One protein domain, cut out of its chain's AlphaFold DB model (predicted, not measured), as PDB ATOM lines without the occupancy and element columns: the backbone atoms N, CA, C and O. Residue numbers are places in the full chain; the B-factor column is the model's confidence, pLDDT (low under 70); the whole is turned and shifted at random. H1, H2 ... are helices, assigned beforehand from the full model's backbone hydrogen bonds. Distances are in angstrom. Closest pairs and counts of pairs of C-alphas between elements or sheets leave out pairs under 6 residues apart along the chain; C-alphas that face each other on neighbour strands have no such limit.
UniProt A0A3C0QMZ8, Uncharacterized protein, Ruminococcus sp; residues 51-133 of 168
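Overview. This is residues 51 to 133 of the 168 residues of an uncharacterized protein of Ruminococcus sp (UniProt A0A3C0QMZ8). One long straight helix, H1, sticks out like a handle, with residues 51 to 74 standing free, from a small compact head that holds its last turns, H2, H3 and a long link. The printed part has 83 residues with three named helices, H1, H2, H3, and no named strand: all helix. It is only just loose, close to extended, with a radius of gyration of the C-alphas of 17.7 A, and spans 62 by 24 by 17 A.

Along the chain. H1, residues 51 to 84, begins at C-alpha 51 (47.601, 83.681, 41.928) and is 48.0 A long. H2, residues 91 to 103, measures 18.2 A. H3, residues 116 to 126, measures 15.7 A and ends at C-alpha 126 (24.706, 29.533, 43.493).

Arrangement. H1 touches H2 with residues 76 to 84 alone, at a steep tilt of 56 degrees, opposite ways; their closest C-alphas, Val 83 and Glu 94, are 6.1 A apart. H2 touches H3 with residues 97 to 101 alone, closest at the C-alphas of Leu 101 and Gly 116, 6.7 A. H1 and H3 are near each other. In H1, H2 and H3 every O i to N i+4 pair is within hydrogen-bond range.

Size, cuts and confidence. The C-alphas farthest apart, Gly 51 and Pro 133, are 62.4 A apart. The printed part has no cut. The link from H2 to H3 is long, 12 residues. Pro 133 alone is under pLDDT 70.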
ATOM      1  N   GLY A  51      48.967  83.999  41.520       88.00
ATOM      2  CA  GLY A  51      47.601  83.681  41.928       88.00
ATOM      3  C   GLY A  51      46.714  83.261  40.756       88.00
ATOM      4  O   GLY A  51      45.942  82.301  40.873       88.00
ATOM      5  N   ILE A  52      46.866  83.906  39.593       85.69
ATOM      6  CA  ILE A  52      46.154  83.528  38.361       85.69
ATOM      7  C   ILE A  52      46.583  82.135  37.883       85.69
ATOM      8  O   ILE A  52      45.723  81.301  37.595       85.69
ATOM      9  N   LYS A  53      47.892  81.851  37.829       87.19
ATOM     10  CA  LYS A  53      48.409  80.524  37.446       87.19
ATOM     11  C   LYS A  53      47.905  79.434  38.386       87.19
ATOM     12  O   LYS A  53      47.376  78.429  37.919       87.19
ATOM     13  N   LYS A  54      47.978  79.669  39.697       92.81
ATOM     14  CA  LYS A  54      47.483  78.730  40.705       92.81
ATOM     15  C   LYS A  54      45.985  78.465  40.547       92.81
ATOM     16  O   LYS A  54      45.552  77.317  40.577       92.81
ATOM     17  N   SER A  55      45.194  79.512  40.320       87.88
ATOM     18  CA  SER A  55      43.752  79.372  40.089       87.88
ATOM     19  C   SER A  55      43.460  78.557  38.825       87.88
ATOM     20  O   SER A  55      42.550  77.730  38.829       87.88
ATOM     21  N   ALA A  56      44.232  78.750  37.752       87.00
ATOM     22  CA  ALA A  56      44.093  77.979  36.518       87.00
ATOM     23  C   ALA A  56      44.393  76.485  36.732       87.00
ATOM     24  O   ALA A  56      43.608  75.643  36.301       87.00
ATOM     25  N   GLU A  57      45.466  76.152  37.454       89.44
ATOM     26  CA  GLU A  57      45.806  74.768  37.815       89.44
ATOM     27  C   GLU A  57      44.728  74.119  38.699       89.44
ATOM     28  O   GLU A  57      44.341  72.966  38.487       89.44
ATOM     29  N   GLU A  58      44.192  74.857  39.677       91.81
ATOM     30  CA  GLU A  58      43.092  74.386  40.522       91.81
ATOM     31  C   GLU A  58      41.823  74.100  39.707       91.81
ATOM     32  O   GLU A  58      41.157  73.084  39.932       91.81
ATOM     33  N   TRP A  59      41.492  74.961  38.741       89.94
ATOM     34  CA  TRP A  59      40.366  74.749  37.831       89.94
ATOM     35  C   TRP A  59      40.595  73.579  36.882       89.94
ATOM     36  O   TRP A  59      39.675  72.790  36.674       89.94
ATOM     37  N   GLU A  60      41.806  73.416  36.355       90.00
ATOM     38  CA  GLU A  60      42.163  72.268  35.525       90.00
ATOM     39  C   GLU A  60      42.012  70.958  36.310       90.00
ATOM     40  O   GLU A  60      41.410  69.996  35.825       90.00
ATOM     41  N   LYS A  61      42.491  70.926  37.558       93.50
ATOM     42  CA  LYS A  61      42.324  69.771  38.442       93.50
ATOM     43  C   LYS A  61      40.850  69.492  38.732       93.50
ATOM     44  O   LYS A  61      40.428  68.341  38.619       93.50
ATOM     45  N   LYS A  62      40.058  70.520  39.061       89.81
ATOM     46  CA  LYS A  62      38.606  70.383  39.277       89.81
ATOM     47  C   LYS A  62      37.891  69.870  38.034       89.81
ATOM     48  O   LYS A  62      37.017  69.024  38.163       89.81
ATOM     49  N   ALA A  63      38.266  70.339  36.848       87.88
ATOM     50  CA  ALA A  63      37.675  69.884  35.595       87.88
ATOM     51  C   ALA A  63      37.983  68.403  35.330       87.88
ATOM     52  O   ALA A  63      37.073  67.634  35.028       87.88
ATOM     53  N   LYS A  64      39.242  67.977  35.515       90.50
ATOM     54  CA  LYS A  64      39.637  66.562  35.387       90.50
ATOM     55  C   LYS A  64      38.909  65.675  36.394       90.50
ATOM     56  O   LYS A  64      38.426  64.609  36.028       90.50
ATOM     57  N   GLN A  65      38.798  66.127  37.643       90.69
ATOM     58  CA  GLN A  65      38.072  65.399  38.678       90.69
ATOM     59  C   GLN A  65      36.576  65.306  38.360       90.69
ATOM     60  O   GLN A  65      36.018  64.220  38.409       90.69
ATOM     61  N   ALA A  66      35.948  66.405  37.935       88.38
ATOM     62  CA  ALA A  66      34.541  66.408  37.552       88.38
ATOM     63  C   ALA A  66      34.249  65.480  36.361       88.38
ATOM     64  O   ALA A  66      33.181  64.875  36.317       88.38
ATOM     65  N   GLN A  67      35.180  65.348  35.411       84.50
ATOM     66  CA  GLN A  67      35.042  64.386  34.317       84.50
ATOM     67  C   GLN A  67      35.113  62.944  34.834       84.50
ATOM     68  O   GLN A  67      34.225  62.154  34.533       84.50
ATOM     69  N   ALA A  68      36.106  62.622  35.668       90.25
ATOM     70  CA  ALA A  68      36.226  61.293  36.265       90.25
ATOM     71  C   ALA A  68      35.010  60.933  37.139       90.25
ATOM     72  O   ALA A  68      34.511  59.812  37.071       90.25
ATOM     73  N   ASP A  69      34.496  61.890  37.914       89.44
ATOM     74  CA  ASP A  69      33.305  61.710  38.747       89.44
ATOM     75  C   ASP A  69      32.052  61.475  37.892       89.44
ATOM     76  O   ASP A  69      31.216  60.642  38.241       89.44
ATOM     77  N   ARG A  70      31.922  62.171  36.752       88.38
ATOM     78  CA  ARG A  70      30.840  61.934  35.782       88.38
ATOM     79  C   ARG A  70      30.921  60.540  35.181       88.38
ATOM     80  O   ARG A  70      29.924  59.827  35.217       88.38
ATOM     81  N   ASP A  71      32.091  60.143  34.695       87.31
ATOM     82  CA  ASP A  71      32.291  58.829  34.083       87.31
ATOM     83  C   ASP A  71      32.004  57.706  35.099       87.31
ATOM     84  O   ASP A  71      31.309  56.733  34.796       87.31
ATOM     85  N   ALA A  72      32.462  57.872  36.346       89.50
ATOM     86  CA  ALA A  72      32.188  56.940  37.437       89.50
ATOM     87  C   ALA A  72      30.697  56.898  37.816       89.50
ATOM     88  O   ALA A  72      30.152  55.818  38.066       89.50
ATOM     89  N   PHE A  73      30.025  58.050  37.848       90.56
ATOM     90  CA  PHE A  73      28.594  58.134  38.133       90.56
ATOM     91  C   PHE A  73      27.755  57.482  37.030       90.56
ATOM     92  O   PHE A  73      26.851  56.704  37.334       90.56
ATOM     93  N   GLU A  74      28.058  57.752  35.760       90.62
ATOM     94  CA  GLU A  74      27.384  57.124  34.623       90.62
ATOM     95  C   GLU A  74      27.559  55.606  34.648       90.62
ATOM     96  O   GLU A  74      26.580  54.869  34.511       90.62
ATOM     97  N   TYR A  75      28.783  55.133  34.895       91.31
ATOM     98  CA  TYR A  75      29.074  53.712  35.036       91.31
ATOM     99  C   TYR A  75      28.259  53.065  36.162       91.31
ATOM    100  O   TYR A  75      27.567  52.067  35.946       91.31
ATOM    101  N   HIS A  76      28.285  53.665  37.355       90.81
ATOM    102  CA  HIS A  76      27.543  53.168  38.509       90.81
ATOM    103  C   HIS A  76      26.030  53.168  38.262       90.81
ATOM    104  O   HIS A  76      25.347  52.200  38.586       90.81
ATOM    105  N   SER A  77      25.493  54.238  37.679       92.62
ATOM    106  CA  SER A  77      24.064  54.369  37.381       92.62
ATOM    107  C   SER A  77      23.588  53.296  36.395       92.62
ATOM    108  O   SER A  77      22.550  52.659  36.610       92.62
ATOM    109  N   LYS A  78      24.383  53.015  35.354       92.00
ATOM    110  CA  LYS A  78      24.106  51.924  34.409       92.00
ATOM    111  C   LYS A  78      24.149  50.556  35.085       92.00
ATOM    112  O   LYS A  78      23.234  49.761  34.881       92.00
ATOM    113  N   LEU A  79      25.154  50.290  35.925       93.06
ATOM    114  CA  LEU A  79      25.224  49.046  36.699       93.06
ATOM    115  C   LEU A  79      24.017  48.882  37.627       93.06
ATOM    116  O   LEU A  79      23.412  47.816  37.670       93.06
ATOM    117  N   GLN A  80      23.632  49.937  38.342       92.06
ATOM    118  CA  GLN A  80      22.480  49.905  39.235       92.06
ATOM    119  C   GLN A  80      21.184  49.631  38.463       92.06
ATOM    120  O   GLN A  80      20.370  48.823  38.902       92.06
ATOM    121  N   THR A  81      21.009  50.253  37.295       91.94
ATOM    122  CA  THR A  81      19.857  50.002  36.415       91.94
ATOM    123  C   THR A  81      19.839  48.555  35.923       91.94
ATOM    124  O   THR A  81      18.794  47.909  35.961       91.94
ATOM    125  N   TYR A  82      20.998  48.022  35.527       92.12
ATOM    126  CA  TYR A  82      21.152  46.626  35.126       92.12
ATOM    127  C   TYR A  82      20.753  45.665  36.252       92.12
ATOM    128  O   TYR A  82      19.904  44.804  36.043       92.12
ATOM    129  N   VAL A  83      21.291  45.857  37.463       92.19
ATOM    130  CA  VAL A  83      20.988  45.014  38.631       92.19
ATOM    131  C   VAL A  83      19.515  45.102  39.029       92.19
ATOM    132  O   VAL A  83      18.898  44.081  39.321       92.19
ATOM    133  N   LYS A  84      18.913  46.296  38.976       90.56
ATOM    134  CA  LYS A  84      17.471  46.476  39.209       90.56
ATOM    135  C   LYS A  84      16.615  45.708  38.198       90.56
ATOM    136  O   LYS A  84      15.565  45.188  38.567       90.56
ATOM    137  N   GLY A  85      17.073  45.596  36.950       89.56
ATOM    138  CA  GLY A  85      16.426  44.796  35.908       89.56
ATOM    139  C   GLY A  85      16.497  43.280  36.128       89.56
ATOM    140  O   GLY A  85      15.750  42.548  35.488       89.56
ATOM    141  N   LEU A  86      17.345  42.793  37.041       89.44
ATOM    142  CA  LEU A  86      17.449  41.363  37.364       89.44
ATOM    143  C   LEU A  86      16.315  40.859  38.263       89.44
ATOM    144  O   LEU A  86      16.204  39.652  38.463       89.44
ATOM    145  N   HIS A  87      15.495  41.764  38.811       87.25
ATOM    146  CA  HIS A  87      14.396  41.433  39.719       87.25
ATOM    147  C   HIS A  87      14.861  40.549  40.890       87.25
ATOM    148  O   HIS A  87      14.364  39.446  41.130       87.25
ATOM    149  N   LEU A  88      15.867  41.035  41.617       89.50
ATOM    150  CA  LEU A  88      16.335  40.395  42.840       89.50
ATOM    151  C   LEU A  88      15.304  40.577  43.962       89.50
ATOM    152  O   LEU A  88      14.518  41.525  43.974       89.50
ATOM    153  N   ARG A  89      15.281  39.628  44.896       87.06
ATOM    154  CA  ARG A  89      14.260  39.528  45.944       87.06
ATOM    155  C   ARG A  89      14.396  40.596  47.029       87.06
ATOM    156  O   ARG A  89      13.393  40.930  47.654       87.06
ATOM    157  N   ASP A  90      15.613  41.084  47.262       88.06
ATOM    158  CA  ASP A  90      15.924  42.054  48.315       88.06
ATOM    159  C   ASP A  90      17.075  42.986  47.907       88.06
ATOM    160  O   ASP A  90      17.910  42.628  47.068       88.06
ATOM    161  N   ASP A  91      17.147  44.157  48.539       89.50
ATOM    162  CA  ASP A  91      18.165  45.182  48.283       89.50
ATOM    163  C   ASP A  91      19.585  44.719  48.654       89.50
ATOM    164  O   ASP A  91      20.565  45.119  48.024       89.50
ATOM    165  N   VAL A  92      19.700  43.800  49.616       91.69
ATOM    166  CA  VAL A  92      20.962  43.167  50.014       91.69
ATOM    167  C   VAL A  92      21.589  42.404  48.846       91.69
ATOM    168  O   VAL A  92      22.788  42.536  48.588       91.69
ATOM    169  N   TYR A  93      20.788  41.627  48.112       90.81
ATOM    170  CA  TYR A  93      21.278  40.882  46.952       90.81
ATOM    171  C   TYR A  93      21.616  41.820  45.797       90.81
ATOM    172  O   TYR A  93      22.617  41.606  45.115       90.81
ATOM    173  N   GLU A  94      20.838  42.886  45.605       91.50
ATOM    174  CA  GLU A  94      21.164  43.916  44.620       91.50
ATOM    175  C   GLU A  94      22.516  44.570  44.918       91.50
ATOM    176  O   GLU A  94      23.365  44.657  44.035       91.50
ATOM    177  N   ALA A  95      22.755  44.984  46.164       92.75
ATOM    178  CA  ALA A  95      24.021  45.584  46.570       92.75
ATOM    179  C   ALA A  95      25.198  44.612  46.388       92.75
ATOM    180  O   ALA A  95      26.271  45.016  45.937       92.75
ATOM    181  N   TYR A  96      24.993  43.327  46.690       92.81
ATOM    182  CA  TYR A  96      26.008  42.292  46.505       92.81
ATOM    183  C   TYR A  96      26.366  42.088  45.028       92.81
ATOM    184  O   TYR A  96      27.542  42.157  44.666       92.81
ATOM    185  N   VAL A  97      25.367  41.898  44.160       91.75
ATOM    186  CA  VAL A  97      25.579  41.720  42.714       91.75
ATOM    187  C   VAL A  97      26.170  42.987  42.095       91.75
ATOM    188  O   VAL A  97      27.084  42.902  41.279       91.75
ATOM    189  N   LEU A  98      25.719  44.170  42.520       93.12
ATOM    190  CA  LEU A  98      26.288  45.449  42.097       93.12
ATOM    191  C   LEU A  98      27.780  45.538  42.432       93.12
ATOM    192  O   LEU A  98      28.578  45.920  41.577       93.12
ATOM    193  N   ASN A  99      28.166  45.169  43.654       92.69
ATOM    194  CA  ASN A  99      29.564  45.200  44.067       92.69
ATOM    195  C   ASN A  99      30.405  44.161  43.313       92.69
ATOM    196  O   ASN A  99      31.513  44.473  42.889       92.69
ATOM    197  N   LEU A 100      29.856  42.968  43.070       92.25
ATOM    198  CA  LEU A 100      30.509  41.931  42.273       92.25
ATOM    199  C   LEU A 100      30.773  42.407  40.836       92.25
ATOM    200  O   LEU A 100      31.880  42.258  40.328       92.25
ATOM    201  N   LEU A 101      29.783  43.025  40.185       92.06
ATOM    202  CA  LEU A 101      29.938  43.576  38.835       92.06
ATOM    203  C   LEU A 101      30.927  44.746  38.801       92.06
ATOM    204  O   LEU A 101      31.702  44.863  37.851       92.06
ATOM    205  N   LYS A 102      30.933  45.577  39.850       90.50
ATOM    206  CA  LYS A 102      31.886  46.676  40.020       90.50
ATOM    207  C   LYS A 102      33.322  46.166  40.175       90.50
ATOM    208  O   LYS A 102      34.217  46.718  39.551       90.50
ATOM    209  N   GLU A 103      33.540  45.113  40.960       91.50
ATOM    210  CA  GLU A 103      34.863  44.498  41.164       91.50
ATOM    211  C   GLU A 103      35.412  43.859  39.884       91.50
ATOM    212  O   GLU A 103      36.618  43.846  39.650       91.50
ATOM    213  N   LYS A 104      34.527  43.357  39.018       88.88
ATOM    214  CA  LYS A 104      34.904  42.794  37.718       88.88
ATOM    215  C   LYS A 104      35.244  43.854  36.663       88.88
ATOM    216  O   LYS A 104      35.687  43.472  35.583       88.88
ATOM    217  N   GLU A 105      35.018  45.143  36.949       87.44
ATOM    218  CA  GLU A 105      35.292  46.287  36.061       87.44
ATOM    219  C   GLU A 105      34.816  46.057  34.612       87.44
ATOM    220  O   GLU A 105      35.486  46.379  33.625       87.44
ATOM    221  N   LEU A 106      33.633  45.450  34.480       89.38
ATOM    222  CA  LEU A 106      33.070  45.062  33.191       89.38
ATOM    223  C   LEU A 106      32.674  46.293  32.379       89.38
ATOM    224  O   LEU A 106      32.207  47.288  32.932       89.38
ATOM    225  N   LYS A 107      32.821  46.215  31.054       88.56
ATOM    226  CA  LYS A 107      32.516  47.321  30.139       88.56
ATOM    227  C   LYS A 107      31.103  47.213  29.581       88.56
ATOM    228  O   LYS A 107      30.616  46.119  29.303       88.56
ATOM    229  N   PHE A 108      30.485  48.365  29.351       89.75
ATOM    230  CA  PHE A 108      29.246  48.455  28.588       89.75
ATOM    231  C   PHE A 108      29.551  48.587  27.092       89.75
ATOM    232  O   PHE A 108      30.364  49.422  26.699       89.75
ATOM    233  N   ASP A 109      28.879  47.781  26.277       88.50
ATOM    234  CA  ASP A 109      28.762  47.957  24.831       88.50
ATOM    235  C   ASP A 109      27.349  48.471  24.532       88.50
ATOM    236  O   ASP A 109      26.367  47.723  24.563       88.50
ATOM    237  N   GLY A 110      27.233  49.793  24.385       84.56
ATOM    238  CA  GLY A 110      25.944  50.486  24.381       84.56
ATOM    239  C   GLY A 110      25.196  50.283  25.703       84.56
ATOM    240  O   GLY A 110      25.624  50.780  26.750       84.56
ATOM    241  N   ASP A 111      24.094  49.536  25.633       82.75
ATOM    242  CA  ASP A 111      23.232  49.202  26.773       82.75
ATOM    243  C   ASP A 111      23.553  47.832  27.395       82.75
ATOM    244  O   ASP A 111      23.026  47.487  28.454       82.75
ATOM    245  N   LYS A 112      24.429  47.032  26.770       87.25
ATOM    246  CA  LYS A 112      24.752  45.681  27.237       87.25
ATOM    247  C   LYS A 112      26.022  45.674  28.081       87.25
ATOM    248  O   LYS A 112      27.084  46.078  27.615       87.25
ATOM    249  N   LEU A 113      25.947  45.134  29.295       92.50
ATOM    250  CA  LEU A 113      27.131  44.856  30.110       92.50
ATOM    251  C   LEU A 113      27.838  43.596  29.589       92.50
ATOM    252  O   LEU A 113      27.340  42.478  29.747       92.50
ATOM    253  N   ILE A 114      28.995  43.760  28.951       92.19
ATOM    254  CA  ILE A 114      29.754  42.641  28.388       92.19
ATOM    255  C   ILE A 114      30.324  41.789  29.524       92.19
ATOM    256  O   ILE A 114      31.035  42.290  30.389       92.19
ATOM    257  N   GLY A 115      29.984  40.498  29.526       89.75
ATOM    258  CA  GLY A 115      30.342  39.566  30.601       89.75
ATOM    259  C   GLY A 115      29.486  39.697  31.867       89.75
ATOM    260  O   GLY A 115      29.610  38.864  32.757       89.75
ATOM    261  N   GLY A 116      28.588  40.687  31.947       90.12
ATOM    262  CA  GLY A 116      27.710  40.864  33.109       90.12
ATOM    263  C   GLY A 116      26.742  39.700  33.282       90.12
ATOM    264  O   GLY A 116      26.526  39.222  34.388       90.12
ATOM    265  N   GLU A 117      26.231  39.193  32.164       89.62
ATOM    266  CA  GLU A 117      25.283  38.082  32.143       89.62
ATOM    267  C   GLU A 117      25.892  36.767  32.647       89.62
ATOM    268  O   GLU A 117      25.226  36.043  33.376       89.62
ATOM    269  N   ASP A 118      27.169  36.495  32.357       92.56
ATOM    270  CA  ASP A 118      27.881  35.318  32.884       92.56
ATOM    271  C   ASP A 118      28.037  35.395  34.412       92.56
ATOM    272  O   ASP A 118      27.750  34.440  35.131       92.56
ATOM    273  N   VAL A 119      28.391  36.575  34.933       91.00
ATOM    274  CA  VAL A 119      28.485  36.811  36.383       91.00
ATOM    275  C   VAL A 119      27.130  36.612  37.065       91.00
ATOM    276  O   VAL A 119      27.047  35.960  38.107       91.00
ATOM    277  N   VAL A 120      26.058  37.146  36.476       91.38
ATOM    278  CA  VAL A 120      24.696  36.989  37.000       91.38
ATOM    279  C   VAL A 120      24.236  35.536  36.923       91.38
ATOM    280  O   VAL A 120      23.610  35.054  37.863       91.38
ATOM    281  N   GLN A 121      24.565  34.818  35.850       90.69
ATOM    282  CA  GLN A 121      24.215  33.411  35.681       90.69
ATOM    283  C   GLN A 121      24.901  32.531  36.737       90.69
ATOM    284  O   GLN A 121      24.230  31.745  37.404       90.69
ATOM    285  N   GLN A 122      26.200  32.726  36.978       90.75
ATOM    286  CA  GLN A 122      26.926  32.040  38.058       90.75
ATOM    287  C   GLN A 122      26.351  32.380  39.443       90.75
ATOM    288  O   GLN A 122      26.235  31.521  40.326       90.75
ATOM    289  N   PHE A 123      25.946  33.638  39.645       91.06
ATOM    290  CA  PHE A 123      25.255  34.044  40.866       91.06
ATOM    291  C   PHE A 123      23.890  33.351  41.004       91.06
ATOM    292  O   PHE A 123      23.550  32.889  42.087       91.06
ATOM    293  N   ARG A 124      23.141  33.190  39.911       89.62
ATOM    294  CA  ARG A 124      21.846  32.496  39.883       89.62
ATOM    295  C   ARG A 124      21.957  31.005  40.172       89.62
ATOM    296  O   ARG A 124      21.096  30.457  40.849       89.62
ATOM    297  N   GLU A 125      23.015  30.357  39.701       90.00
ATOM    298  CA  GLU A 125      23.279  28.941  39.980       90.00
ATOM    299  C   GLU A 125      23.615  28.693  41.453       90.00
ATOM    300  O   GLU A 125      23.201  27.687  42.026       90.00
ATOM    301  N   SER A 126      24.335  29.624  42.077       89.69
ATOM    302  CA  SER A 126      24.706  29.533  43.493       89.69
ATOM    303  C   SER A 126      23.614  30.032  44.447       89.69
ATOM    304  O   SER A 126      23.519  29.534  45.566       89.69
ATOM    305  N   HIS A 127      22.786  30.983  44.007       87.19
ATOM    306  CA  HIS A 127      21.785  31.680  44.820       87.19
ATOM    307  C   HIS A 127      20.461  31.825  44.056       87.19
ATOM    308  O   HIS A 127      19.976  32.928  43.795       87.19
ATOM    309  N   ALA A 128      19.861  30.698  43.668       84.88
ATOM    310  CA  ALA A 128      18.599  30.690  42.924       84.88
ATOM    311  C   ALA A 128      17.441  31.356  43.700       84.88
ATOM    312  O   ALA A 128      16.530  31.921  43.099       84.88
ATOM    313  N   ASP A 129      17.497  31.335  45.032       85.88
ATOM    314  CA  ASP A 129      16.535  31.947  45.956       85.88
ATOM    315  C   ASP A 129      16.649  33.481  46.065       85.88
ATOM    316  O   ASP A 129      15.763  34.135  46.631       85.88
ATOM    317  N   ALA A 130      17.730  34.064  45.538       87.25
ATOM    318  CA  ALA A 130      17.956  35.507  45.520       87.25
ATOM    319  C   ALA A 130      17.152  36.228  44.426       87.25
ATOM    320  O   ALA A 130      17.015  37.450  44.474       87.25
ATOM    321  N   PHE A 131      16.603  35.498  43.454       89.06
ATOM    322  CA  PHE A 131      15.809  36.046  42.356       89.06
ATOM    323  C   PHE A 131      14.320  35.911  42.662       89.06
ATOM    324  O   PHE A 131      13.881  34.912  43.234       89.06
ATOM    325  N   THR A 132      13.514  36.906  42.286       81.50
ATOM    326  CA  THR A 132      12.063  36.743  42.386       81.50
ATOM    327  C   THR A 132      11.613  35.653  41.414       81.50
ATOM    328  O   THR A 132      12.037  35.689  40.255       81.50
ATOM    329  N   PRO A 133      10.763  34.701  41.843       69.31
ATOM    330  CA  PRO A 133      10.194  33.723  40.932       69.31
ATOM    331  C   PRO A 133       9.422  34.458  39.844       69.31
ATOM    332  O   PRO A 133       8.724  35.439  40.126       69.31
TER     333      PRO A 133